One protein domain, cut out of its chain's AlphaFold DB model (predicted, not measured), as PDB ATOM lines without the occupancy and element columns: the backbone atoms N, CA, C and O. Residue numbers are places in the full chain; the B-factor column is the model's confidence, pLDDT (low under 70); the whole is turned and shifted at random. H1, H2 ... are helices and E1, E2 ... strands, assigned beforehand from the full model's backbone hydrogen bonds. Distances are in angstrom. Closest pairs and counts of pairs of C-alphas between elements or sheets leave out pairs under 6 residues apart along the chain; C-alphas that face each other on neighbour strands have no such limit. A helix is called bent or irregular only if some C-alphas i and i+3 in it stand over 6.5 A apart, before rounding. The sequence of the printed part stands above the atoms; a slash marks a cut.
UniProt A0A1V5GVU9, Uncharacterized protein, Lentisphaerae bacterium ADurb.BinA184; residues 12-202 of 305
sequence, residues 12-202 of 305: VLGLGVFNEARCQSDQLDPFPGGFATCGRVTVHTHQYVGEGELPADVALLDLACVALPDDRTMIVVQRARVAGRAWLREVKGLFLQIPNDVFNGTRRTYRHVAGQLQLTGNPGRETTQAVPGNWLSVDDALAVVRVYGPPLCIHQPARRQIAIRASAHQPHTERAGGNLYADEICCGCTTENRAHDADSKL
ATOM      1  N   VAL A  12       1.110   6.223  27.596       96.62
ATOM      2  CA  VAL A  12       0.611   6.946  28.767       96.62
ATOM      3  C   VAL A  12       1.810   7.506  29.515       96.62
ATOM      4  O   VAL A  12       2.754   6.767  29.778       96.62
ATOM      5  N   LEU A  13       1.791   8.801  29.832       95.00
ATOM      6  CA  LEU A  13       2.848   9.460  30.600       95.00
ATOM      7  C   LEU A  13       2.252  10.183  31.810       95.00
ATOM      8  O   LEU A  13       1.332  10.992  31.668       95.00
ATOM      9  N   GLY A  14       2.819   9.925  32.985       94.25
ATOM     10  CA  GLY A  14       2.593  10.694  34.203       94.25
ATOM     11  C   GLY A  14       3.418  11.985  34.248       94.25
ATOM     12  O   GLY A  14       4.132  12.345  33.306       94.25
ATOM     13  N   LEU A  15       3.324  12.694  35.374       93.06
ATOM     14  CA  LEU A  15       4.008  13.977  35.578       93.06
ATOM     15  C   LEU A  15       5.514  13.859  35.854       93.06
ATOM     16  O   LEU A  15       6.225  14.856  35.732       93.06
ATOM     17  N   GLY A  16       6.015  12.672  36.203       89.31
ATOM     18  CA  GLY A  16       7.434  12.470  36.480       89.31
ATOM     19  C   GLY A  16       8.313  12.718  35.256       89.31
ATOM     20  O   GLY A  16       7.883  12.632  34.095       89.31
ATOM     21  N   VAL A  17       9.582  13.031  35.512       85.44
ATOM     22  CA  VAL A  17      10.583  13.205  34.453       85.44
ATOM     23  C   VAL A  17      10.775  11.896  33.687       85.44
ATOM     24  O   VAL A  17      10.864  11.918  32.459       85.44
ATOM     25  N   PHE A  18      10.763  10.766  34.394       86.56
ATOM     26  CA  PHE A  18      10.924   9.439  33.815       86.56
ATOM     27  C   PHE A  18       9.616   8.660  33.850       86.56
ATOM     28  O   PHE A  18       8.912   8.648  34.857       86.56
ATOM     29  N   ASN A  19       9.312   8.006  32.732       89.50
ATOM     30  CA  ASN A  19       8.152   7.143  32.562       89.50
ATOM     31  C   ASN A  19       8.631   5.837  31.933       89.50
ATOM     32  O   ASN A  19       9.154   5.840  30.820       89.50
ATOM     33  N   GLU A  20       8.474   4.741  32.659       89.75
ATOM     34  CA  GLU A  20       8.937   3.415  32.275       89.75
ATOM     35  C   GLU A  20       7.744   2.514  31.981       89.75
ATOM     36  O   GLU A  20       6.822   2.401  32.787       89.75
ATOM     37  N   ALA A  21       7.794   1.836  30.841       89.94
ATOM     38  CA  ALA A  21       6.908   0.729  30.528       89.94
ATOM     39  C   ALA A  21       7.535  -0.564  31.069       89.94
ATOM     40  O   ALA A  21       8.568  -1.010  30.576       89.94
ATOM     41  N   ARG A  22       6.925  -1.162  32.095       91.62
ATOM     42  CA  ARG A  22       7.384  -2.415  32.710       91.62
ATOM     43  C   ARG A  22       6.481  -3.559  32.271       91.62
ATOM     44  O   ARG A  22       5.319  -3.603  32.677       91.62
ATOM     45  N   CYS A  23       7.004  -4.469  31.450       90.75
ATOM     46  CA  CYS A  23       6.286  -5.688  31.082       90.75
ATOM     47  C   CYS A  23       6.083  -6.558  32.331       90.75
ATOM     48  O   CYS A  23       7.042  -6.858  33.039       90.75
ATOM     49  N   GLN A  24       4.833  -6.907  32.622       90.12
ATOM     50  CA  GLN A  24       4.438  -7.728  33.772       90.12
ATOM     51  C   GLN A  24       4.294  -9.201  33.385       90.12
ATOM     52  O   GLN A  24       4.584 -10.097  34.169       90.12
ATOM     53  N   SER A  25       3.789  -9.432  32.181       86.50
ATOM     54  CA  SER A  25       3.465 -10.748  31.653       86.50
ATOM     55  C   SER A  25       3.387 -10.634  30.148       86.50
ATOM     56  O   SER A  25       2.807  -9.662  29.645       86.50
ATOM     57  N   ASP A  26       3.876 -11.652  29.468       89.81
ATOM     58  CA  ASP A  26       3.805 -11.779  28.031       89.81
ATOM     59  C   ASP A  26       3.549 -13.231  27.627       89.81
ATOM     60  O   ASP A  26       3.888 -14.185  28.326       89.81
ATOM     61  N   GLN A  27       2.905 -13.358  26.482       92.94
ATOM     62  CA  GLN A  27       2.702 -14.578  25.736       92.94
ATOM     63  C   GLN A  27       3.179 -14.312  24.307       92.94
ATOM     64  O   GLN A  27       2.913 -13.241  23.750       92.94
ATOM     65  N   LEU A  28       3.887 -15.277  23.721       94.44
ATOM     66  CA  LEU A  28       4.352 -15.243  22.337       94.44
ATOM     67  C   LEU A  28       4.206 -16.631  21.709       94.44
ATOM     68  O   LEU A  28       4.974 -17.539  22.019       94.44
ATOM     69  N   ASP A  29       3.281 -16.741  20.762       94.62
ATOM     70  CA  ASP A  29       3.024 -17.945  19.977       94.62
ATOM     71  C   ASP A  29       3.379 -17.660  18.512       94.62
ATOM     72  O   ASP A  29       2.602 -17.016  17.793       94.62
ATOM     73  N   PRO A  30       4.556 -18.092  18.033       95.38
ATOM     74  CA  PRO A  30       4.861 -18.057  16.612       95.38
ATOM     75  C   PRO A  30       4.088 -19.156  15.868       95.38
ATOM     76  O   PRO A  30       3.906 -20.261  16.376       95.38
ATOM     77  N   PHE A  31       3.699 -18.880  14.625       94.69
ATOM     78  CA  PHE A  31       3.134 -19.869  13.703       94.69
ATOM     79  C   PHE A  31       3.668 -19.626  12.283       94.69
ATOM     80  O   PHE A  31       4.215 -18.557  12.008       94.69
ATOM     81  N   PRO A  32       3.576 -20.593  11.351       94.56
ATOM     82  CA  PRO A  32       4.090 -20.398   9.997       94.56
ATOM     83  C   PRO A  32       3.510 -19.137   9.338       94.56
ATOM     84  O   PRO A  32       2.296 -19.014   9.209       94.56
ATOM     85  N   GLY A  33       4.387 -18.208   8.944       94.44
ATOM     86  CA  GLY A  33       4.016 -16.936   8.314       94.44
ATOM     87  C   GLY A  33       3.630 -15.806   9.274       94.44
ATOM     88  O   GLY A  33       3.378 -14.701   8.813       94.44
ATOM     89  N   GLY A  34       3.600 -16.021  10.594       96.25
ATOM     90  CA  GLY A  34       3.148 -14.981  11.518       96.25
ATOM     91  C   GLY A  34       3.431 -15.251  12.992       96.25
ATOM     92  O   GLY A  34       4.231 -16.108  13.366       96.25
ATOM     93  N   PHE A  35       2.798 -14.461  13.851       96.62
ATOM     94  CA  PHE A  35       2.895 -14.624  15.299       96.62
ATOM     95  C   PHE A  35       1.696 -14.000  16.001       96.62
ATOM     96  O   PHE A  35       1.042 -13.100  15.473       96.62
ATOM     97  N   ALA A  36       1.460 -14.443  17.229       97.06
ATOM     98  CA  ALA A  36       0.483 -13.901  18.152       97.06
ATOM     99  C   ALA A  36       1.170 -13.567  19.479       97.06
ATOM    100  O   ALA A  36       1.854 -14.412  20.047       97.06
ATOM    101  N   THR A  37       1.005 -12.340  19.972       96.12
ATOM    102  CA  THR A  37       1.523 -11.932  21.280       96.12
ATOM    103  C   THR A  37       0.491 -11.160  22.082       96.12
ATOM    104  O   THR A  37      -0.249 -10.341  21.538       96.12
ATOM    105  N   CYS A  38       0.446 -11.423  23.382       95.88
ATOM    106  CA  CYS A  38      -0.402 -10.740  24.348       95.88
ATOM    107  C   CYS A  38       0.439 -10.370  25.562       95.88
ATOM    108  O   CYS A  38       1.325 -11.125  25.948       95.88
ATOM    109  N   GLY A  39       0.171  -9.233  26.187       94.56
ATOM    110  CA  GLY A  39       0.888  -8.857  27.389       94.56
ATOM    111  C   GLY A  39       0.246  -7.728  28.165       94.56
ATOM    112  O   GLY A  39      -0.661  -7.033  27.694       94.56
ATOM    113  N   ARG A  40       0.751  -7.553  29.384       95.94
ATOM    114  CA  ARG A  40       0.411  -6.440  30.265       95.94
ATOM    115  C   ARG A  40       1.652  -5.624  30.563       95.94
ATOM    116  O   ARG A  40       2.696  -6.162  30.920       95.94
ATOM    117  N   VAL A  41       1.495  -4.314  30.486       95.12
ATOM    118  CA  VAL A  41       2.519  -3.330  30.802       95.12
ATOM    119  C   VAL A  41       2.001  -2.416  31.901       95.12
ATOM    120  O   VAL A  41       0.905  -1.867  31.800       95.12
ATOM    121  N   THR A  42       2.810  -2.216  32.933       96.44
ATOM    122  CA  THR A  42       2.586  -1.173  33.934       96.44
ATOM    123  C   THR A  42       3.403   0.054  33.560       96.44
ATOM    124  O   THR A  42       4.596  -0.054  33.274       96.44
ATOM    125  N   VAL A  43       2.773   1.225  33.570       95.81
ATOM    126  CA  VAL A  43       3.455   2.508  33.385       95.81
ATOM    127  C   VAL A  43       3.835   3.047  34.747       95.81
ATOM    128  O   VAL A  43       2.965   3.422  35.536       95.81
ATOM    129  N   HIS A  44       5.136   3.104  34.996       94.88
ATOM    130  CA  HIS A  44       5.715   3.611  36.226       94.88
ATOM    131  C   HIS A  44       6.342   4.983  35.995       94.88
ATOM    132  O   HIS A  44       7.152   5.158  35.087       94.88
ATOM    133  N   THR A  45       6.007   5.957  36.832       92.56
ATOM    134  CA  THR A  45       6.542   7.323  36.753       92.56
ATOM    135  C   THR A  45       7.322   7.669  38.013       92.56
ATOM    136  O   THR A  45       6.939   7.298  39.122       92.56
ATOM    137  N   HIS A  46       8.434   8.381  37.846       90.62
ATOM    138  CA  HIS A  46       9.312   8.764  38.948       90.62
ATOM    139  C   HIS A  46      10.135  10.021  38.627       90.62
ATOM    140  O   HIS A  46      10.088  10.552  37.513       90.62
ATOM    141  N   GLN A  47      10.888  10.496  39.628       85.81
ATOM    142  CA  GLN A  47      11.584  11.791  39.624       85.81
ATOM    143  C   GLN A  47      10.629  12.942  39.309       85.81
ATOM    144  O   GLN A  47      10.706  13.595  38.267       85.81
ATOM    145  N   TYR A  48       9.678  13.142  40.212       84.44
ATOM    146  CA  TYR A  48       8.780  14.280  40.165       84.44
ATOM    147  C   TYR A  48       9.535  15.573  40.469       84.44
ATOM    148  O   TYR A  48      10.552  15.574  41.160       84.44
ATOM    149  N   VAL A  49       9.037  16.678  39.914       75.88
ATOM    150  CA  VAL A  49       9.604  18.012  40.158       75.88
ATOM    151  C   VAL A  49       9.156  18.556  41.522       75.88
ATOM    152  O   VAL A  49       9.865  19.364  42.116       75.88
ATOM    153  N   GLY A  50       7.998  18.111  42.025       75.06
ATOM    154  CA  GLY A  50       7.489  18.459  43.351       75.06
ATOM    155  C   GLY A  50       8.229  17.726  44.471       75.06
ATOM    156  O   GLY A  50       8.534  16.537  44.359       75.06
ATOM    157  N   GLU A  51       8.510  18.435  45.563       71.44
ATOM    158  CA  GLU A  51       9.128  17.855  46.755       71.44
ATOM    159  C   GLU A  51       8.182  16.841  47.424       71.44
ATOM    160  O   GLU A  51       6.999  17.115  47.621       71.44
ATOM    161  N   GLY A  52       8.703  15.662  47.777       76.56
ATOM    162  CA  GLY A  52       7.971  14.641  48.539       76.56
ATOM    163  C   GLY A  52       7.072  13.697  47.728       76.56
ATOM    164  O   GLY A  52       6.502  12.776  48.311       76.56
ATOM    165  N   GLU A  53       6.959  13.862  46.407       82.38
ATOM    166  CA  GLU A  53       6.211  12.922  45.563       82.38
ATOM    167  C   GLU A  53       6.984  11.609  45.348       82.38
ATOM    168  O   GLU A  53       8.129  11.592  44.886       82.38
ATOM    169  N   LEU A  54       6.338  10.490  45.684       87.56
ATOM    170  CA  LEU A  54       6.912   9.152  45.562       87.56
ATOM    171  C   LEU A  54       6.680   8.567  44.161       87.56
ATOM    172  O   LEU A  54       5.630   8.812  43.567       87.56
ATOM    173  N   PRO A  55       7.617   7.747  43.645       90.81
ATOM    174  CA  PRO A  55       7.401   6.944  42.444       90.81
ATOM    175  C   PRO A  55       6.096   6.147  42.506       90.81
ATOM    176  O   PRO A  55       5.785   5.554  43.541       90.81
ATOM    177  N   ALA A  56       5.361   6.099  41.399       93.31
ATOM    178  CA  ALA A  56       4.049   5.465  41.365       93.31
ATOM    179  C   ALA A  56       3.752   4.800  40.021       93.31
ATOM    180  O   ALA A  56       4.166   5.265  38.955       93.31
ATOM    181  N   ASP A  57       2.970   3.727  40.084       96.31
ATOM    182  CA  ASP A  57       2.334   3.137  38.914       96.31
ATOM    183  C   ASP A  57       1.085   3.955  38.581       96.31
ATOM    184  O   ASP A  57       0.211   4.149  39.424       96.31
ATOM    185  N   VAL A  58       1.005   4.467  37.353       96.94
ATOM    186  CA  VAL A  58      -0.063   5.396  36.940       96.94
ATOM    187  C   VAL A  58      -1.032   4.797  35.938       96.94
ATOM    188  O   VAL A  58      -2.176   5.240  35.857       96.94
ATOM    189  N   ALA A  59      -0.625   3.769  35.197       97.69
ATOM    190  CA  ALA A  59      -1.508   3.097  34.256       97.69
ATOM    191  C   ALA A  59      -1.146   1.627  34.062       97.69
ATOM    192  O   ALA A  59       0.006   1.221  34.207       97.69
ATOM    193  N   LEU A  60      -2.156   0.854  33.680       97.31
ATOM    194  CA  LEU A  60      -2.039  -0.522  33.223       97.31
ATOM    195  C   LEU A  60      -2.494  -0.576  31.768       97.31
ATOM    196  O   LEU A  60      -3.613  -0.158  31.459       97.31
ATOM    197  N   LEU A  61      -1.636  -1.092  30.893       97.19
ATOM    198  CA  LEU A  61      -1.918  -1.344  29.486       97.19
ATOM    199  C   LEU A  61      -1.989  -2.847  29.255       97.19
ATOM    200  O   LEU A  61      -1.072  -3.575  29.616       97.19
ATOM    201  N   ASP A  62      -3.059  -3.292  28.615       97.69
ATOM    202  CA  ASP A  62      -3.167  -4.624  28.045       97.69
ATOM    203  C   ASP A  62      -3.051  -4.490  26.513       97.69
ATOM    204  O   ASP A  62      -3.738  -3.659  25.906       97.69
ATOM    205  N   LEU A  63      -2.166  -5.273  25.893       96.56
ATOM    206  CA  LEU A  63      -1.855  -5.226  24.462       96.56
ATOM    207  C   LEU A  63      -1.886  -6.639  23.888       96.56
ATOM    208  O   LEU A  63      -1.260  -7.539  24.435       96.56
ATOM    209  N   ALA A  64      -2.560  -6.810  22.757       97.38
ATOM    210  CA  ALA A  64      -2.406  -7.969  21.894       97.38
ATOM    211  C   ALA A  64      -2.018  -7.518  20.483       97.38
ATOM    212  O   ALA A  64      -2.564  -6.543  19.962       97.38
ATOM    213  N   CYS A  65      -1.078  -8.226  19.868       97.06
ATOM    214  CA  CYS A  65      -0.595  -7.971  18.519       97.06
ATOM    215  C   CYS A  65      -0.460  -9.294  17.768       97.06
ATOM    216  O   CYS A  65       0.125 -10.250  18.276       97.06
ATOM    217  N   VAL A  66      -1.011  -9.355  16.562       97.75
ATOM    218  CA  VAL A  66      -0.980 -10.547  15.715       97.75
ATOM    219  C   VAL A  66      -0.542 -10.148  14.317       97.75
ATOM    220  O   VAL A  66      -1.181  -9.299  13.706       97.75
ATOM    221  N   ALA A  67       0.503 -10.784  13.797       97.44
ATOM    222  CA  ALA A  67       0.818 -10.765  12.372       97.44
ATOM    223  C   ALA A  67       0.202 -12.010  11.722       97.44
ATOM    224  O   ALA A  67       0.493 -13.129  12.151       97.44
ATOM    225  N   LEU A  68      -0.677 -11.813  10.740       97.25
ATOM    226  CA  LEU A  68      -1.336 -12.897  10.014       97.25
ATOM    227  C   LEU A  68      -0.376 -13.547   9.001       97.25
ATOM    228  O   LEU A  68       0.591 -12.908   8.588       97.25
ATOM    229  N   PRO A  69      -0.632 -14.801   8.577       96.38
ATOM    230  CA  PRO A  69       0.236 -15.533   7.653       96.38
ATOM    231  C   PRO A  69       0.020 -15.136   6.181       96.38
ATOM    232  O   PRO A  69       0.031 -15.993   5.300       96.38
ATOM    233  N   ASP A  70      -0.218 -13.850   5.926       95.56
ATOM    234  CA  ASP A  70      -0.480 -13.264   4.607       95.56
ATOM    235  C   ASP A  70       0.557 -12.192   4.214       95.56
ATOM    236  O   ASP A  70       0.363 -11.457   3.249       95.56
ATOM    237  N   ASP A  71       1.643 -12.075   4.989       94.56
ATOM    238  CA  ASP A  71       2.758 -11.130   4.828       94.56
ATOM    239  C   ASP A  71       2.388  -9.633   4.860       94.56
ATOM    240  O   ASP A  71       3.266  -8.774   4.723       94.56
ATOM    241  N   ARG A  72       1.111  -9.288   5.061       96.38
ATOM    242  CA  ARG A  72       0.620  -7.909   4.912       96.38
ATOM    243  C   ARG A  72      -0.217  -7.418   6.076       96.38
ATOM    244  O   ARG A  72      -0.217  -6.213   6.326       96.38
ATOM    245  N   THR A  73      -0.907  -8.297   6.789       97.81
ATOM    246  CA  THR A  73      -1.910  -7.895   7.773       97.81
ATOM    247  C   THR A  73      -1.405  -8.077   9.197       97.81
ATOM    248  O   THR A  73      -1.036  -9.168   9.630       97.81
ATOM    249  N   MET A  74      -1.459  -6.997   9.972       97.81
ATOM    250  CA  MET A  74      -1.207  -7.010  11.408       97.81
ATOM    251  C   MET A  74      -2.409  -6.446  12.159       97.81
ATOM    252  O   MET A  74      -2.954  -5.413  11.792       97.81
ATOM    253  N   ILE A  75      -2.826  -7.105  13.233       98.38
ATOM    254  CA  ILE A  75      -3.954  -6.699  14.071       98.38
ATOM    255  C   ILE A  75      -3.416  -6.310  15.442       98.38
ATOM    256  O   ILE A  75      -2.665  -7.066  16.055       98.38
ATOM    257  N   VAL A  76      -3.830  -5.148  15.938       98.00
ATOM    258  CA  VAL A  76      -3.448  -4.628  17.252       98.00
ATOM    259  C   VAL A  76      -4.709  -4.348  18.056       98.00
ATOM    260  O   VAL A  76      -5.590  -3.617  17.606       98.00
ATOM    261  N   VAL A  77      -4.788  -4.904  19.263       98.50
ATOM    262  CA  VAL A  77      -5.852  -4.648  20.238       98.50
ATOM    263  C   VAL A  77      -5.210  -4.087  21.494       98.50
ATOM    264  O   VAL A  77      -4.273  -4.671  22.031       98.50
ATOM    265  N   GLN A  78      -5.706  -2.951  21.968       97.75
ATOM    266  CA  GLN A  78      -5.157  -2.274  23.135       97.75
ATOM    267  C   GLN A  78      -6.269  -1.809  24.054       97.75
ATOM    268  O   GLN A  78      -7.277  -1.261  23.606       97.75
ATOM    269  N   ARG A  79      -6.032  -1.909  25.357       97.56
ATOM    270  CA  ARG A  79      -6.808  -1.170  26.345       97.56
ATOM    271  C   ARG A  79      -5.918  -0.675  27.467       97.56
ATOM    272  O   ARG A  79      -4.923  -1.306  27.805       97.56
ATOM    273  N   ALA A  80      -6.304   0.441  28.059       97.88
ATOM    274  CA  ALA A  80      -5.584   1.030  29.166       97.88
ATOM    275  C   ALA A  80      -6.539   1.590  30.208       97.88
ATOM    276  O   ALA A  80      -7.586   2.159  29.876       97.88
ATOM    277  N   ARG A  81      -6.140   1.461  31.469       97.88
ATOM    278  CA  ARG A  81      -6.809   2.085  32.610       97.88
ATOM    279  C   ARG A  81      -5.791   2.691  33.558       97.88
ATOM    280  O   ARG A  81      -4.625   2.299  33.564       97.88
ATOM    281  N   VAL A  82      -6.253   3.629  34.360       98.00
ATOM    282  CA  VAL A  82      -5.455   4.259  35.407       98.00
ATOM    283  C   VAL A  82      -5.264   3.291  36.575       98.00
ATOM    284  O   VAL A  82      -6.229   2.676  37.016       98.00
ATOM    285  N   ALA A  83      -4.030   3.135  37.062       96.38
ATOM    286  CA  ALA A  83      -3.708   2.182  38.135       96.38
ATOM    287  C   ALA A  83      -4.137   2.686  39.527       96.38
ATOM    288  O   ALA A  83      -4.564   1.916  40.380       96.38
ATOM    289  N   GLY A  84      -4.057   3.997  39.735       94.06
ATOM    290  CA  GLY A  84      -4.513   4.721  40.916       94.06
ATOM    291  C   GLY A  84      -4.654   6.196  40.552       94.06
ATOM    292  O   GLY A  84      -4.114   6.613  39.529       94.06
ATOM    293  N   ARG A  85      -5.391   6.990  41.341       94.25
ATOM    294  CA  ARG A  85      -5.653   8.402  41.007       94.25
ATOM    295  C   ARG A  85      -4.349   9.116  40.634       94.25
ATOM    296  O   ARG A  85      -3.432   9.191  41.448       94.25
ATOM    297  N   ALA A  86      -4.290   9.651  39.420       94.12
ATOM    298  CA  ALA A  86      -3.063  10.190  38.853       94.12
ATOM    299  C   ALA A  86      -3.342  11.385  37.946       94.12
ATOM    300  O   ALA A  86      -4.409  11.511  37.345       94.12
ATOM    301  N   TRP A  87      -2.343  12.252  37.825       94.88
ATOM    302  CA  TRP A  87      -2.288  13.248  36.767       94.88
ATOM    303  C   TRP A  87      -1.467  12.696  35.607       94.88
ATOM    304  O   TRP A  87      -0.335  12.244  35.796       94.88
ATOM    305  N   LEU A  88      -2.041  12.741  34.409       96.25
ATOM    306  CA  LEU A  88      -1.412  12.277  33.179       96.25
ATOM    307  C   LEU A  88      -1.181  13.471  32.259       96.25
ATOM    308  O   LEU A  88      -2.055  14.328  32.137       96.25
ATOM    309  N   ARG A  89      -0.006  13.525  31.626       95.44
ATOM    310  CA  ARG A  89       0.346  14.566  30.645       95.44
ATOM    311  C   ARG A  89       0.089  14.141  29.207       95.44
ATOM    312  O   ARG A  89      -0.162  14.976  28.351       95.44
ATOM    313  N   GLU A  90       0.173  12.840  28.935       95.94
ATOM    314  CA  GLU A  90      -0.082  12.289  27.608       95.94
ATOM    315  C   GLU A  90      -0.844  10.972  27.708       95.94
ATOM    316  O   GLU A  90      -0.486  10.097  28.500       95.94
ATOM    317  N   VAL A  91      -1.863  10.827  26.861       97.69
ATOM    318  CA  VAL A  91      -2.607   9.585  26.631       97.69
ATOM    319  C   VAL A  91      -2.842   9.451  25.127       97.69
ATOM    320  O   VAL A  91      -3.590  10.233  24.536       97.69
ATOM    321  N   LYS A  92      -2.194   8.468  24.499       97.88
ATOM    322  CA  LYS A  92      -2.252   8.208  23.052       97.88
ATOM    323  C   LYS A  92      -2.537   6.728  22.808       97.88
ATOM    324  O   LYS A  92      -1.722   5.877  23.153       97.88
ATOM    325  N   GLY A  93      -3.690   6.408  22.225       97.50
ATOM    326  CA  GLY A  93      -4.010   5.039  21.802       97.50
ATOM    327  C   GLY A  93      -3.346   4.706  20.464       97.50
ATOM    328  O   GLY A  93      -3.105   5.613  19.669       97.50
ATOM    329  N   LEU A  94      -3.094   3.425  20.182       96.75
ATOM    330  CA  LEU A  94      -2.331   2.906  19.032       96.75
ATOM    331  C   LEU A  94      -0.852   3.319  19.039       96.75
ATOM    332  O   LEU A  94       0.004   2.444  19.107       96.75
ATOM    333  N   PHE A  95      -0.578   4.626  18.996       96.75
ATOM    334  CA  PHE A  95       0.752   5.237  18.991       96.75
ATOM    335  C   PHE A  95       1.688   4.623  17.932       96.75
ATOM    336  O   PHE A  95       2.743   4.056  18.221       96.75
ATOM    337  N   LEU A  96       1.273   4.734  16.667       96.69
ATOM    338  CA  LEU A  96       2.093   4.369  15.515       96.69
ATOM    339  C   LEU A  96       2.939   5.572  15.079       96.69
ATOM    340  O   LEU A  96       2.424   6.569  14.581       96.69
ATOM    341  N   GLN A  97       4.247   5.460  15.249       95.12
ATOM    342  CA  GLN A  97       5.237   6.466  14.889       95.12
ATOM    343  C   GLN A  97       5.667   6.269  13.431       95.12
ATOM    344  O   GLN A  97       6.245   5.241  13.075       95.12
ATOM    345  N   ILE A  98       5.402   7.270  12.592       94.62
ATOM    346  CA  ILE A  98       5.776   7.316  11.177       94.62
ATOM    347  C   ILE A  98       6.915   8.324  11.002       94.62
ATOM    348  O   ILE A  98       6.664   9.529  11.069       94.62
ATOM    349  N   PRO A  99       8.162   7.878  10.757       93.56
ATOM    350  CA  PRO A  99       9.276   8.787  10.512       93.56
ATOM    351  C   PRO A  99       8.953   9.762   9.378       93.56
ATOM    352  O   PRO A  99       8.594   9.336   8.276       93.56
ATOM    353  N   ASN A 100       9.085  11.059   9.638       93.06
ATOM    354  CA  ASN A 100       8.828  12.116   8.662       93.06
ATOM    355  C   ASN A 100       9.957  13.145   8.689       93.06
ATOM    356  O   ASN A 100       9.741  14.327   8.918       93.06
ATOM    357  N   ASP A 101      11.194  12.698   8.527       88.75
ATOM    358  CA  ASP A 101      12.333  13.597   8.394       88.75
ATOM    359  C   ASP A 101      13.353  13.089   7.379       88.75
ATOM    360  O   ASP A 101      13.498  13.646   6.291       88.75
ATOM    361  N   VAL A 102      14.080  12.038   7.733       81.81
ATOM    362  CA  VAL A 102      15.185  11.512   6.947       81.81
ATOM    363  C   VAL A 102      14.623  10.562   5.883       81.81
ATOM    364  O   VAL A 102      13.699   9.795   6.138       81.81
ATOM    365  N   PHE A 103      15.190  10.618   4.675       81.44
ATOM    366  CA  PHE A 103      14.887   9.759   3.514       81.44
ATOM    367  C   PHE A 103      13.560   9.987   2.777       81.44
ATOM    368  O   PHE A 103      13.389   9.441   1.693       81.44
ATOM    369  N   ASN A 104      12.656  10.828   3.281       84.69
ATOM    370  CA  ASN A 104      11.375  11.134   2.623       84.69
ATOM    371  C   ASN A 104      11.255  12.600   2.165       84.69
ATOM    372  O   ASN A 104      10.155  13.109   1.961       84.69
ATOM    373  N   GLY A 105      12.377  13.322   2.079       89.75
ATOM    374  CA  GLY A 105      12.367  14.753   1.771       89.75
ATOM    375  C   GLY A 105      11.598  15.585   2.803       89.75
ATOM    376  O   GLY A 105      11.086  16.648   2.457       89.75
ATOM    377  N   THR A 106      11.495  15.111   4.054       92.25
ATOM    378  CA  THR A 106      10.737  15.743   5.151       92.25
ATOM    379  C   THR A 106       9.249  15.930   4.845       92.25
ATOM    380  O   THR A 106       8.632  16.900   5.286       92.25
ATOM    381  N   ARG A 107       8.662  15.039   4.041       95.38
ATOM    382  CA  ARG A 107       7.267  15.141   3.620       95.38
ATOM    383  C   ARG A 107       6.610  13.764   3.581       95.38
ATOM    384  O   ARG A 107       7.171  12.816   3.040       95.38
ATOM    385  N   ARG A 108       5.404  13.663   4.137       96.19
ATOM    386  CA  ARG A 108       4.547  12.471   4.069       96.19
ATOM    387  C   ARG A 108       3.205  12.834   3.466       96.19
ATOM    388  O   ARG A 108       2.656  13.903   3.744       96.19
ATOM    389  N   THR A 109       2.686  11.938   2.646       97.56
ATOM    390  CA  THR A 109       1.351  12.016   2.077       97.56
ATOM    391  C   THR A 109       0.447  11.044   2.812       97.56
ATOM    392  O   THR A 109       0.704   9.848   2.878       97.56
ATOM    393  N   TYR A 110      -0.640  11.577   3.342       98.25
ATOM    394  CA  TYR A 110      -1.680  10.838   4.025       98.25
ATOM    395  C   TYR A 110      -2.950  10.884   3.186       98.25
ATOM    396  O   TYR A 110      -3.333  11.946   2.696       98.25
ATOM    397  N   ARG A 111      -3.623   9.750   3.020       98.56
ATOM    398  CA  ARG A 111      -4.906   9.655   2.312       98.56
ATOM    399  C   ARG A 111      -5.944   9.015   3.219       98.56
ATOM    400  O   ARG A 111      -5.638   8.074   3.941       98.56
ATOM    401  N   HIS A 112      -7.161   9.523   3.186       97.69
ATOM    402  CA  HIS A 112      -8.299   9.012   3.946       97.69
ATOM    403  C   HIS A 112      -9.582   9.247   3.140       97.69
ATOM    404  O   HIS A 112      -9.553   9.821   2.053       97.69
ATOM    405  N   VAL A 113     -10.737   8.852   3.679       96.62
ATOM    406  CA  VAL A 113     -12.021   8.885   2.947       96.62
ATOM    407  C   VAL A 113     -12.410  10.261   2.382       96.62
ATOM    408  O   VAL A 113     -13.123  10.341   1.391       96.62
ATOM    409  N   ALA A 114     -11.952  11.348   3.006       96.31
ATOM    410  CA  ALA A 114     -12.302  12.717   2.618       96.31
ATOM    411  C   ALA A 114     -11.235  13.396   1.741       96.31
ATOM    412  O   ALA A 114     -11.390  14.567   1.404       96.31
ATOM    413  N   GLY A 115     -10.160  12.690   1.376       95.94
ATOM    414  CA  GLY A 115      -9.140  13.195   0.464       95.94
ATOM    415  C   GLY A 115      -7.716  12.932   0.937       95.94
ATOM    416  O   GLY A 115      -7.400  11.889   1.509       95.94
ATOM    417  N   GLN A 116      -6.838  13.887   0.644       96.62
ATOM    418  CA  GLN A 116      -5.405  13.787   0.878       96.62
ATOM    419  C   GLN A 116      -4.923  14.964   1.726       96.62
ATOM    420  O   GLN A 116      -5.320  16.108   1.513       96.62
ATOM    421  N   LEU A 117      -3.999  14.673   2.633       95.62
ATOM    422  CA  LEU A 117      -3.266  15.630   3.443       95.62
ATOM    423  C   LEU A 117      -1.771  15.402   3.230       95.62
ATOM    424  O   LEU A 117      -1.306  14.268   3.192       95.62
ATOM    425  N   GLN A 118      -1.000  16.475   3.107       96.75
ATOM    426  CA  GLN A 118       0.450  16.380   3.031       96.75
ATOM    427  C   GLN A 118       1.070  17.126   4.204       96.75
ATOM    428  O   GLN A 118       0.813  18.314   4.393       96.75
ATOM    429  N   LEU A 119       1.883  16.421   4.986       96.38
ATOM    430  CA  LEU A 119       2.482  16.950   6.202       96.38
ATOM    431  C   LEU A 119       3.991  17.065   6.049       96.38
ATOM    432  O   LEU A 119       4.664  16.155   5.562       96.38
ATOM    433  N   THR A 120       4.512  18.213   6.475       95.19
ATOM    434  CA  THR A 120       5.953  18.461   6.545       95.19
ATOM    435  C   THR A 120       6.480  18.009   7.900       95.19
ATOM    436  O   THR A 120       5.833  18.228   8.926       95.19
ATOM    437  N   GLY A 121       7.658  17.401   7.879       92.94
ATOM    438  CA  GLY A 121       8.399  16.964   9.047       92.94
ATOM    439  C   GLY A 121       8.813  18.100   9.967       92.94
ATOM    440  O   GLY A 121       9.272  19.141   9.499       92.94
ATOM    441  N   ASN A 122       8.716  17.874  11.277       90.50
ATOM    442  CA  ASN A 122       9.136  18.805  12.326       90.50
ATOM    443  C   ASN A 122       8.646  20.252  12.094       90.50
ATOM    444  O   ASN A 122       9.468  21.162  11.942       90.50
ATOM    445  N   PRO A 123       7.321  20.496  12.093       90.75
ATOM    446  CA  PRO A 123       6.748  21.806  11.773       90.75
ATOM    447  C   PRO A 123       7.024  22.889  12.836       90.75
ATOM    448  O   PRO A 123       6.565  24.020  12.686       90.75
ATOM    449  N   GLY A 124       7.724  22.560  13.931       91.88
ATOM    450  CA  GLY A 124       8.066  23.486  15.018       91.88
ATOM    451  C   GLY A 124       6.887  23.880  15.912       91.88
ATOM    452  O   GLY A 124       7.043  24.705  16.810       91.88
ATOM    453  N   ARG A 125       5.709  23.296  15.681       93.50
ATOM    454  CA  ARG A 125       4.486  23.507  16.459       93.50
ATOM    455  C   ARG A 125       3.787  22.183  16.701       93.50
ATOM    456  O   ARG A 125       3.797  21.317  15.831       93.50
ATOM    457  N   GLU A 126       3.169  22.057  17.864       95.25
ATOM    458  CA  GLU A 126       2.356  20.891  18.178       95.25
ATOM    459  C   GLU A 126       0.983  21.032  17.520       95.25
ATOM    460  O   GLU A 126       0.331  22.068  17.655       95.25
ATOM    461  N   THR A 127       0.544  20.008  16.788       96.25
ATOM    462  CA  THR A 127      -0.816  19.957  16.240       96.25
ATOM    463  C   THR A 127      -1.377  18.548  16.328       96.25
ATOM    464  O   THR A 127      -0.650  17.572  16.188       96.25
ATOM    465  N   THR A 128      -2.689  18.443  16.524       97.38
ATOM    466  CA  THR A 128      -3.414  17.175  16.419       97.38
ATOM    467  C   THR A 128      -4.570  17.378  15.458       97.38
ATOM    468  O   THR A 128      -5.398  18.263  15.664       97.38
ATOM    469  N   GLN A 129      -4.620  16.576  14.399       96.44
ATOM    470  CA  GLN A 129      -5.637  16.671  13.357       96.44
ATOM    471  C   GLN A 129      -6.449  15.379  13.334       96.44
ATOM    472  O   GLN A 129      -5.885  14.288  13.244       96.44
ATOM    473  N   ALA A 130      -7.772  15.491  13.440       97.06
ATOM    474  CA  ALA A 130      -8.657  14.342  13.299       97.06
ATOM    475  C   ALA A 130      -8.605  13.815  11.859       97.06
ATOM    476  O   ALA A 130      -8.594  14.597  10.910       97.06
ATOM    477  N   VAL A 131      -8.607  12.494  11.704       97.56
ATOM    478  CA  VAL A 131      -8.704  11.828  10.404       97.56
ATOM    479  C   VAL A 131     -10.175  11.496  10.147       97.56
ATOM    480  O   VAL A 131     -10.765  10.726  10.909       97.56
ATOM    481  N   PRO A 132     -10.797  12.052   9.093       96.69
ATOM    482  CA  PRO A 132     -12.137  11.655   8.686       96.69
ATOM    483  C   PRO A 132     -12.208  10.163   8.346       96.69
ATOM    484  O   PRO A 132     -11.372   9.645   7.607       96.69
ATOM    485  N   GLY A 133     -13.251   9.490   8.832       96.00
ATOM    486  CA  GLY A 133     -13.486   8.069   8.577       96.00
ATOM    487  C   GLY A 133     -12.804   7.142   9.584       96.00
ATOM    488  O   GLY A 133     -12.620   7.474  10.757       96.00
ATOM    489  N   ASN A 134     -12.501   5.923   9.145       97.38
ATOM    490  CA  ASN A 134     -11.901   4.875   9.969       97.38
ATOM    491  C   ASN A 134     -10.602   4.320   9.382       97.38
ATOM    492  O   ASN A 134     -10.096   3.344   9.923       97.38
ATOM    493  N   TRP A 135     -10.056   4.913   8.321       98.31
ATOM    494  CA  TRP A 135      -8.793   4.467   7.749       98.31
ATOM    495  C   TRP A 135      -7.911   5.622   7.285       98.31
ATOM    496  O   TRP A 135      -8.392   6.722   7.004       98.31
ATOM    497  N   LEU A 136      -6.613   5.341   7.225       98.44
ATOM    498  CA  LEU A 136      -5.559   6.254   6.810       98.44
ATOM    499  C   LEU A 136      -4.491   5.469   6.042       98.44
ATOM    500  O   LEU A 136      -3.928   4.532   6.596       98.44
ATOM    501  N   SER A 137      -4.193   5.855   4.805       98.38
ATOM    502  CA  SER A 137      -3.032   5.382   4.039       98.38
ATOM    503  C   SER A 137      -1.882   6.383   4.154       98.38
ATOM    504  O   SER A 137      -2.111   7.594   4.179       98.38
ATOM    505  N   VAL A 138      -0.656   5.873   4.227       97.81
ATOM    506  CA  VAL A 138       0.605   6.607   4.338       97.81
ATOM    507  C   VAL A 138       1.462   6.267   3.124       97.81
ATOM    508  O   VAL A 138       1.861   5.117   2.951       97.81
ATOM    509  N   ASP A 139       1.735   7.272   2.293       96.69
ATOM    510  CA  ASP A 139       2.553   7.189   1.072       96.69
ATOM    511  C   ASP A 139       2.219   6.004   0.152       96.69
ATOM    512  O   ASP A 139       3.095   5.475  -0.527       96.69
ATOM    513  N   ASP A 140       0.955   5.574   0.151       95.69
ATOM    514  CA  ASP A 140       0.479   4.409  -0.596       95.69
ATOM    515  C   ASP A 140       1.303   3.122  -0.342       95.69
ATOM    516  O   ASP A 140       1.430   2.262  -1.210       95.69
ATOM    517  N   ALA A 141       1.863   2.999   0.867       96.31
ATOM    518  CA  ALA A 141       2.731   1.893   1.276       96.31
ATOM    519  C   ALA A 141       2.315   1.237   2.602       96.31
ATOM    520  O   ALA A 141       2.760   0.132   2.918       96.31
ATOM    521  N   LEU A 142       1.502   1.916   3.407       97.50
ATOM    522  CA  LEU A 142       1.026   1.428   4.694       97.50
ATOM    523  C   LEU A 142      -0.367   1.987   4.940       97.50
ATOM    524  O   LEU A 142      -0.567   3.191   4.797       97.50
ATOM    525  N   ALA A 143      -1.300   1.162   5.395       98.12
ATOM    526  CA  ALA A 143      -2.600   1.631   5.840       98.12
ATOM    527  C   ALA A 143      -2.891   1.247   7.286       98.12
ATOM    528  O   ALA A 143      -2.469   0.205   7.781       98.12
ATOM    529  N   VAL A 144      -3.640   2.112   7.959       98.38
ATOM    530  CA  VAL A 144      -4.174   1.921   9.303       98.38
ATOM    531  C   VAL A 144      -5.684   1.943   9.192       98.38
ATOM    532  O   VAL A 144      -6.248   2.925   8.719       98.38
ATOM    533  N   VAL A 145      -6.345   0.895   9.666       98.56
ATOM    534  CA  VAL A 145      -7.801   0.783   9.705       98.56
ATOM    535  C   VAL A 145      -8.241   0.600  11.149       98.56
ATOM    536  O   VAL A 145      -7.970  -0.418  11.779       98.56
ATOM    537  N   ARG A 146      -8.969   1.571  11.690       98.44
ATOM    538  CA  ARG A 146      -9.614   1.462  12.997       98.44
ATOM    539  C   ARG A 146     -10.819   0.527  12.901       98.44
ATOM    540  O   ARG A 146     -11.783   0.829  12.197       98.44
ATOM    541  N   VAL A 147     -10.794  -0.545  13.689       98.38
ATOM    542  CA  VAL A 147     -11.922  -1.473  13.868       98.38
ATOM    543  C   VAL A 147     -12.925  -0.886  14.856       98.38
ATOM    544  O   VAL A 147     -14.105  -0.747  14.555       98.38
ATOM    545  N   TYR A 148     -12.447  -0.485  16.037       98.44
ATOM    546  CA  TYR A 148     -13.240   0.225  17.038       98.44
ATOM    547  C   TYR A 148     -12.340   1.089  17.931       98.44
ATOM    548  O   TYR A 148     -11.115   0.964  17.911       98.44
ATOM    549  N   GLY A 149     -12.961   1.950  18.738       97.94
ATOM    550  CA  GLY A 149     -12.280   2.818  19.698       97.94
ATOM    551  C   GLY A 149     -12.330   4.294  19.294       97.94
ATOM    552  O   GLY A 149     -13.094   4.666  18.391       97.94
ATOM    553  N   PRO A 150     -11.546   5.157  19.965       97.88
ATOM    554  CA  PRO A 150     -11.519   6.584  19.663       97.88
ATOM    555  C   PRO A 150     -11.156   6.866  18.190       97.88
ATOM    556  O   PRO A 150     -10.518   6.027  17.550       97.88
ATOM    557  N   PRO A 151     -11.575   8.010  17.616       97.94
ATOM    558  CA  PRO A 151     -11.242   8.384  16.239       97.94
ATOM    559  C   PRO A 151      -9.742   8.385  15.949       97.94
ATOM    560  O   PRO A 151      -8.934   8.691  16.828       97.94
ATOM    561  N   LEU A 152      -9.395   8.075  14.696       98.38
ATOM    562  CA  LEU A 152      -8.030   8.231  14.208       98.38
ATOM    563  C   LEU A 152      -7.654   9.716  14.194       98.38
ATOM    564  O   LEU A 152      -8.459  10.577  13.828       98.38
ATOM    565  N   CYS A 153      -6.418  10.013  14.564       98.56
ATOM    566  CA  CYS A 153      -5.821  11.329  14.413       98.56
ATOM    567  C   CYS A 153      -4.338  11.217  14.065       98.56
ATOM    568  O   CYS A 153      -3.696  10.198  14.326       98.56
ATOM    569  N   ILE A 154      -3.805  12.283  13.475       98.44
ATOM    570  CA  ILE A 154      -2.370  12.471  13.277       98.44
ATOM    571  C   ILE A 154      -1.925  13.557  14.247       98.44
ATOM    572  O   ILE A 154      -2.425  14.686  14.202       98.44
ATOM    573  N   HIS A 155      -1.001  13.208  15.129       97.81
ATOM    574  CA  HIS A 155      -0.354  14.133  16.040       97.81
ATOM    575  C   HIS A 155       1.053  14.461  15.531       97.81
ATOM    576  O   HIS A 155       1.866  13.573  15.285       97.81
ATOM    577  N   GLN A 156       1.326  15.750  15.366       96.69
ATOM    578  CA  GLN A 156       2.628  16.284  14.995       96.69
ATOM    579  C   GLN A 156       3.225  16.968  16.225       96.69
ATOM    580  O   GLN A 156       2.731  18.040  16.596       96.69
ATOM    581  N   PRO A 157       4.242  16.389  16.881       94.69
ATOM    582  CA  PRO A 157       4.855  17.028  18.036       94.69
ATOM    583  C   PRO A 157       5.633  18.282  17.624       94.69
ATOM    584  O   PRO A 157       6.151  18.395  16.513       94.69
ATOM    585  N   ALA A 158       5.786  19.230  18.550       92.50
ATOM    586  CA  ALA A 158       6.530  20.464  18.277       92.50
ATOM    587  C   ALA A 158       8.042  20.249  18.066       92.50
ATOM    588  O   ALA A 158       8.734  21.160  17.605       92.50
ATOM    589  N   ARG A 159       8.576  19.091  18.472       90.19
ATOM    590  CA  ARG A 159      10.012  18.788  18.499       90.19
ATOM    591  C   ARG A 159      10.265  17.336  18.104       90.19
ATOM    592  O   ARG A 159       9.435  16.469  18.343       90.19
ATOM    593  N   ARG A 160      11.468  17.075  17.587       89.19
ATOM    594  CA  ARG A 160      12.014  15.725  17.367       89.19
ATOM    595  C   ARG A 160      12.014  14.915  18.671       89.19
ATOM    596  O   ARG A 160      12.639  15.328  19.653       89.19
ATOM    597  N   GLN A 161      11.363  13.758  18.659       88.50
ATOM    598  CA  GLN A 161      11.050  12.952  19.846       88.50
ATOM    599  C   GLN A 161      11.664  11.541  19.843       88.50
ATOM    600  O   GLN A 161      11.500  10.780  20.796       88.50
ATOM    601  N   ILE A 162      12.404  11.185  18.793       86.31
ATOM    602  CA  ILE A 162      13.010   9.861  18.635       86.31
ATOM    603  C   ILE A 162      14.523   9.961  18.867       86.31
ATOM    604  O   ILE A 162      15.285  10.186  17.932       86.31
ATOM    605  N   ALA A 163      15.004   9.800  20.097       80.69
ATOM    606  CA  ALA A 163      16.449   9.795  20.331       80.69
ATOM    607  C   ALA A 163      17.178   8.589  19.717       80.69
ATOM    608  O   ALA A 163      16.759   7.428  19.785       80.69
ATOM    609  N   ILE A 164      18.345   8.882  19.159       76.00
ATOM    610  CA  ILE A 164      19.278   7.897  18.630       76.00
ATOM    611  C   ILE A 164      20.156   7.419  19.794       76.00
ATOM    612  O   ILE A 164      20.713   8.239  20.516       76.00
ATOM    613  N   ARG A 165      20.277   6.097  19.987       69.56
ATOM    614  CA  ARG A 165      21.079   5.467  21.063       69.56
ATOM    615  C   ARG A 165      20.693   5.863  22.496       69.56
ATOM    616  O   ARG A 165      21.544   5.861  23.383       69.56
ATOM    617  N   ALA A 166      19.418   6.150  22.752       65.69
ATOM    618  CA  ALA A 166      18.988   6.290  24.140       65.69
ATOM    619  C   ALA A 166      19.174   4.968  24.888       65.69
ATOM    620  O   ALA A 166      18.807   3.901  24.397       65.69
ATOM    621  N   SER A 167      19.745   5.060  26.080       63.78
ATOM    622  CA  SER A 167      19.841   3.962  27.035       63.78
ATOM    623  C   SER A 167      19.564   4.504  28.430       63.78
ATOM    624  O   SER A 167      19.743   5.700  28.675       63.78
ATOM    625  N   ALA A 168      19.182   3.629  29.361       59.56
ATOM    626  CA  ALA A 168      18.990   4.002  30.765       59.56
ATOM    627  C   ALA A 168      20.246   4.656  31.380       59.56
ATOM    628  O   ALA A 168      20.145   5.486  32.278       59.56
ATOM    629  N   HIS A 169      21.433   4.336  30.851       58.34
ATOM    630  CA  HIS A 169      22.715   4.901  31.279       58.34
ATOM    631  C   HIS A 169      23.103   6.195  30.543       58.34
ATOM    632  O   HIS A 169      24.073   6.849  30.920       58.34
ATOM    633  N   GLN A 170      22.362   6.589  29.501       63.25
ATOM    634  CA  GLN A 170      22.586   7.821  28.738       63.25
ATOM    635  C   GLN A 170      21.279   8.612  28.537       63.25
ATOM    636  O   GLN A 170      20.934   8.961  27.410       63.25
ATOM    637  N   PRO A 171      20.544   8.965  29.611       58.56
ATOM    638  CA  PRO A 171      19.268   9.682  29.497       58.56
ATOM    639  C   PRO A 171      19.430  11.095  28.912       58.56
ATOM    640  O   PRO A 171      18.472  11.710  28.447       58.56
ATOM    641  N   HIS A 172      20.658  11.623  28.902       59.03
ATOM    642  CA  HIS A 172      20.983  12.909  28.299       59.03
ATOM    643  C   HIS A 172      20.872  12.903  26.770       59.03
ATOM    644  O   HIS A 172      20.727  13.983  26.212       59.03
ATOM    645  N   THR A 173      20.877  11.755  26.078       64.69
ATOM    646  CA  THR A 173      20.767  11.721  24.604       64.69
ATOM    647  C   THR A 173      19.463  12.337  24.104       64.69
ATOM    648  O   THR A 173      19.454  12.986  23.067       64.69
ATOM    649  N   GLU A 174      18.369  12.212  24.864       63.47
ATOM    650  CA  GLU A 174      17.094  12.864  24.526       63.47
ATOM    651  C   GLU A 174      17.157  14.390  24.644       63.47
ATOM    652  O   GLU A 174      16.444  15.096  23.929       63.47
ATOM    653  N   ARG A 175      18.037  14.900  25.517       65.19
ATOM    654  CA  ARG A 175      18.209  16.330  25.814       65.19
ATOM    655  C   ARG A 175      19.361  16.982  25.044       65.19
ATOM    656  O   ARG A 175      19.345  18.194  24.865       65.19
ATOM    657  N   ALA A 176      20.345  16.203  24.601       62.19
ATOM    658  CA  ALA A 176      21.582  16.678  23.979       62.19
ATOM    659  C   ALA A 176      21.429  17.060  22.492       62.19
ATOM    660  O   ALA A 176      22.359  17.605  21.902       62.19
ATOM    661  N   GLY A 177      20.260  16.808  21.890       62.62
ATOM    662  CA  GLY A 177      20.025  16.996  20.457       62.62
ATOM    663  C   GLY A 177      20.442  15.775  19.626       62.62
ATOM    664  O   GLY A 177      21.155  14.897  20.099       62.62
ATOM    665  N   GLY A 178      19.954  15.692  18.382       71.69
ATOM    666  CA  GLY A 178      20.171  14.530  17.499       71.69
ATOM    667  C   GLY A 178      18.996  13.548  17.401       71.69
ATOM    668  O   GLY A 178      19.167  12.427  16.933       71.69
ATOM    669  N   ASN A 179      17.800  13.955  17.825       84.19
ATOM    670  CA  ASN A 179      16.593  13.132  17.725       84.19
ATOM    671  C   ASN A 179      16.053  13.104  16.281       84.19
ATOM    672  O   ASN A 179      16.128  14.106  15.564       84.19
ATOM    673  N   LEU A 180      15.457  11.989  15.865       88.81
ATOM    674  CA  LEU A 180      14.622  11.906  14.668       88.81
ATOM    675  C   LEU A 180      13.205  12.408  14.974       88.81
ATOM    676  O   LEU A 180      12.803  12.544  16.136       88.81
ATOM    677  N   TYR A 181      12.465  12.708  13.917       92.31
ATOM    678  CA  TYR A 181      11.082  13.160  13.977       92.31
ATOM    679  C   TYR A 181      10.141  12.117  13.376       92.31
ATOM    680  O   TYR A 181      10.374  11.607  12.277       92.31
ATOM    681  N   ALA A 182       9.041  11.859  14.073       94.81
ATOM    682  CA  ALA A 182       7.929  11.081  13.550       94.81
ATOM    683  C   ALA A 182       6.613  11.851  13.695       94.81
ATOM    684  O   ALA A 182       6.402  12.543  14.691       94.81
ATOM    685  N   ASP A 183       5.720  11.697  12.724       96.31
ATOM    686  CA  ASP A 183       4.300  11.944  12.960       96.31
ATOM    687  C   ASP A 183       3.721  10.740  13.722       96.31
ATOM    688  O   ASP A 183       4.175   9.606  13.560       96.31
ATOM    689  N   GLU A 184       2.722  10.970  14.565       97.31
ATOM    690  CA  GLU A 184       2.149   9.949  15.443       97.31
ATOM    691  C   GLU A 184       0.694   9.683  15.046       97.31
ATOM    692  O   GLU A 184      -0.191  10.510  15.272       97.31
ATOM    693  N   ILE A 185       0.426   8.520  14.453       98.19
ATOM    694  CA  ILE A 185      -0.935   8.066  14.163       98.19
ATOM    695  C   ILE A 185      -1.507   7.442  15.435       98.19
ATOM    696  O   ILE A 185      -0.986   6.449  15.952       98.19
ATOM    697  N   CYS A 186      -2.594   8.024  15.932       98.38
ATOM    698  CA  CYS A 186      -3.218   7.620  17.185       98.38
ATOM    699  C   CYS A 186      -4.702   7.291  16.994       98.38
ATOM    700  O   CYS A 186      -5.374   7.864  16.140       98.38
ATOM    701  N   CYS A 187      -5.233   6.421  17.850       97.62
ATOM    702  CA  CYS A 187      -6.669   6.281  18.090       97.62
ATOM    703  C   CYS A 187      -6.989   7.013  19.396       97.62
ATOM    704  O   CYS A 187      -6.943   6.426  20.480       97.62
ATOM    705  N   GLY A 188      -7.288   8.308  19.287       96.00
ATOM    706  CA  GLY A 188      -7.385   9.218  20.427       96.00
ATOM    707  C   GLY A 188      -6.013   9.696  20.906       96.00
ATOM    708  O   GLY A 188      -5.078   8.912  21.069       96.00
ATOM    709  N   CYS A 189      -5.902  11.005  21.129       97.31
ATOM    710  CA  CYS A 189      -4.676  11.668  21.560       97.31
ATOM    711  C   CYS A 189      -5.033  12.829  22.489       97.31
ATOM    712  O   CYS A 189      -5.803  13.712  22.117       97.31
ATOM    713  N   THR A 190      -4.484  12.818  23.698       96.00
ATOM    714  CA  THR A 190      -4.528  13.934  24.648       96.00
ATOM    715  C   THR A 190      -3.102  14.246  25.074       96.00
ATOM    716  O   THR A 190      -2.389  13.336  25.490       96.00
ATOM    717  N   THR A 191      -2.698  15.511  24.963       94.88
ATOM    718  CA  THR A 191      -1.377  16.026  25.377       94.88
ATOM    719  C   THR A 191      -1.484  17.088  26.477       94.88
ATOM    720  O   THR A 191      -0.532  17.803  26.776       94.88
ATOM    721  N   GLU A 192      -2.664  17.203  27.085       92.25
ATOM    722  CA  GLU A 192      -2.930  18.114  28.192       92.25
ATOM    723  C   GLU A 192      -2.785  17.406  29.539       92.25
ATOM    724  O   GLU A 192      -3.198  16.255  29.694       92.25
ATOM    725  N   ASN A 193      -2.301  18.142  30.540       94.25
ATOM    726  CA  ASN A 193      -2.272  17.677  31.922       94.25
ATOM    727  C   ASN A 193      -3.696  17.538  32.465       94.25
ATOM    728  O   ASN A 193      -4.397  18.536  32.647       94.25
ATOM    729  N   ARG A 194      -4.115  16.307  32.762       95.94
ATOM    730  CA  ARG A 194      -5.457  16.015  33.276       95.94
ATOM    731  C   ARG A 194      -5.399  15.060  34.458       95.94
ATOM    732  O   ARG A 194      -4.585  14.139  34.491       95.94
ATOM    733  N   ALA A 195      -6.268  15.297  35.435       96.12
ATOM    734  CA  ALA A 195      -6.490  14.376  36.538       96.12
ATOM    735  C   ALA A 195      -7.407  13.240  36.084       96.12
ATOM    736  O   ALA A 195      -8.406  13.476  35.404       96.12
ATOM    737  N   HIS A 196      -7.083  12.028  36.507       97.25
ATOM    738  CA  HIS A 196      -7.889  10.847  36.267       97.25
ATOM    739  C   HIS A 196      -8.100  10.074  37.564       97.25
ATOM    740  O   HIS A 196      -7.178   9.917  38.371       97.25
ATOM    741  N   ASP A 197      -9.315   9.566  37.743       97.75
ATOM    742  CA  ASP A 197      -9.646   8.688  38.857       97.75
ATOM    743  C   ASP A 197      -9.067   7.287  38.643       97.75
ATOM    744  O   ASP A 197      -8.822   6.860  37.508       97.75
ATOM    745  N   ALA A 198      -8.853   6.576  39.752       96.88
ATOM    746  CA  ALA A 198      -8.430   5.181  39.732       96.88
ATOM    747  C   ALA A 198      -9.388   4.333  38.881       96.88
ATOM    748  O   ALA A 198     -10.591   4.596  38.839       96.88
ATOM    749  N   ASP A 199      -8.837   3.350  38.168       96.56
ATOM    750  CA  ASP A 199      -9.551   2.419  37.284       96.56
ATOM    751  C   ASP A 199     -10.298   3.049  36.096       96.56
ATOM    752  O   ASP A 199     -10.892   2.334  35.282       96.56
ATOM    753  N   SER A 200     -10.227   4.372  35.916       97.56
ATOM    754  CA  SER A 200     -10.836   5.030  34.762       97.56
ATOM    755  C   SER A 200     -10.190   4.565  33.451       97.56
ATOM    756  O   SER A 200      -8.971   4.400  33.335       97.56
ATOM    757  N   LYS A 201     -11.029   4.324  32.438       97.62
ATOM    758  CA  LYS A 201     -10.592   3.877  31.112       97.62
ATOM    759  C   LYS A 201      -9.918   5.025  30.365       97.62
ATOM    760  O   LYS A 201     -10.544   6.053  30.124       97.62
ATOM    761  N   LEU A 202      -8.687   4.797  29.924       97.81
ATOM    762  CA  LEU A 202      -7.926   5.732  29.096       97.81
ATOM    763  C   LEU A 202      -8.214   5.510  27.610       97.81
ATOM    764  O   LEU A 202      -8.544   6.445  26.886       97.81
TER     765      LEU A 202
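What this domain is: This is residues 12 to 202 of the 305 residues of an uncharacterized protein of Lentisphaerae bacterium ADurb.BinA184 (UniProt A0A1V5GVU9). Two lobes of strands sit side by side: in one, a long, bent and twisted sheet of E2, E3, E4 and E5 is partly covered at one end by the small sheet of E1, E6 and E15; in the other, two short sheets lie face to face as a small sandwich, E7, E14, E13 and E10 against E9, E8, E11 and E12. The chain passes between the lobes after E6 and again after E14, and a loop from residue 157, with the one short helix H1, lies off to one side. The printed part has 191 residues with fifteen named strands and one named helix, which falls between E13 and E14; the class is mostly strand. The four sheets, in the orders E2 E3 E4 E5, E7 E14 E13 E10, E9 E8 E11 E12 and E1 E6 E15, are all antiparallel. The whole is compact, with a radius of gyration of the C-alphas of 17.7 A and spans of 51 by 41 by 32 A.

Where its parts are: E1, residues 12 to 14, begins at C-alpha 12 (0.611, 6.946, 28.767). E2, residues 18 to 31, is 36.4 A long and bends by 61 degrees at residue 25; E3, residues 34 to 46, is 36.8 A long and bends by 50 degrees at residue 38. E4, residues 56 to 67, measures 33.4 A and E5, residues 73 to 82, 30.4 A. E6 is residues 86 to 92, and E7 is residues 96 to 99, from C-alpha 96 at (2.093, 4.369, 15.515). E8 is residues 107 to 112, E9 115 to 120, E10 127 to 130, E11 135 to 138, E12 142 to 148, which is 18.9 A long, and E13 152 to 156. H1, residues 171 to 174, is neither bent nor irregular, but only just: C-alphas 171 and 174 are 6.3 A apart. E14 is residues 182 to 187, and E15, residues 194 to 196, ends at C-alpha 196 (-7.889, 10.847, 36.267).

How they stand to each other: E2 to E5 form a meander, each strand the antiparallel neighbour of the one before, with three hairpins and a twisted sheet. N 20 and O 44 of E2 and E3 are 2.8 A apart, N 41 and O 61 of E3 and E4 2.8 A, and N 62 and O 79 of E4 and E5 2.8 A, each within hydrogen-bond range. The sheet E1 E6 E15 is face to face with it, their best planes 34 degrees apart. E6 is staggered: it pairs with E15 over residues 86 to 88, where N 88 and O 194 are 2.9 A apart, and with E1 over residues 88 to 91, where N 13 and O 90 are 2.9 A apart. Residues 91 to 92 of E6 also pair with residues 189 to 190, antiparallel. The sheet E7 E14 E13 E10 and the sheet E9 E8 E11 E12 are face to face, with best planes 17 degrees apart; the four sheets together are a stack of sheets, that is, sheets face to face in turn, in these two pairs. N 98 and O 183 of E7 and E14 are 2.8 A apart, N 155 and O 184 of E13 and E14 2.8 A, and N 129 and O 154 of E10 and E13 2.9 A. E8 and E9 are a hairpin, with N 110 and O 117 2.8 A apart; N 111 and O 137 of E8 and E11 are 2.9 A apart; E11 and E12 are a hairpin, with N 136 and O 144 2.9 A apart. E5 and E12 are near each other, with 10 pairs of C-alphas within 10 A, and the closest C-alphas of E6 and E14, those of Lys 92 and Cys 186, are 6.0 A apart. H1 is not on any of the four sheets; it is too short for an O i to N i+4 pair, and its one O i to N i+3 pair is not within range.

The domain as a whole: The two C-alphas farthest apart, those of Pro 32 and Glu 51, are 53.3 A apart. The printed part has no cut. The one long link is E13 to H1, 14 residues. Mean pLDDT of the printed part is 92.0; residues 165 to 177 are under 70.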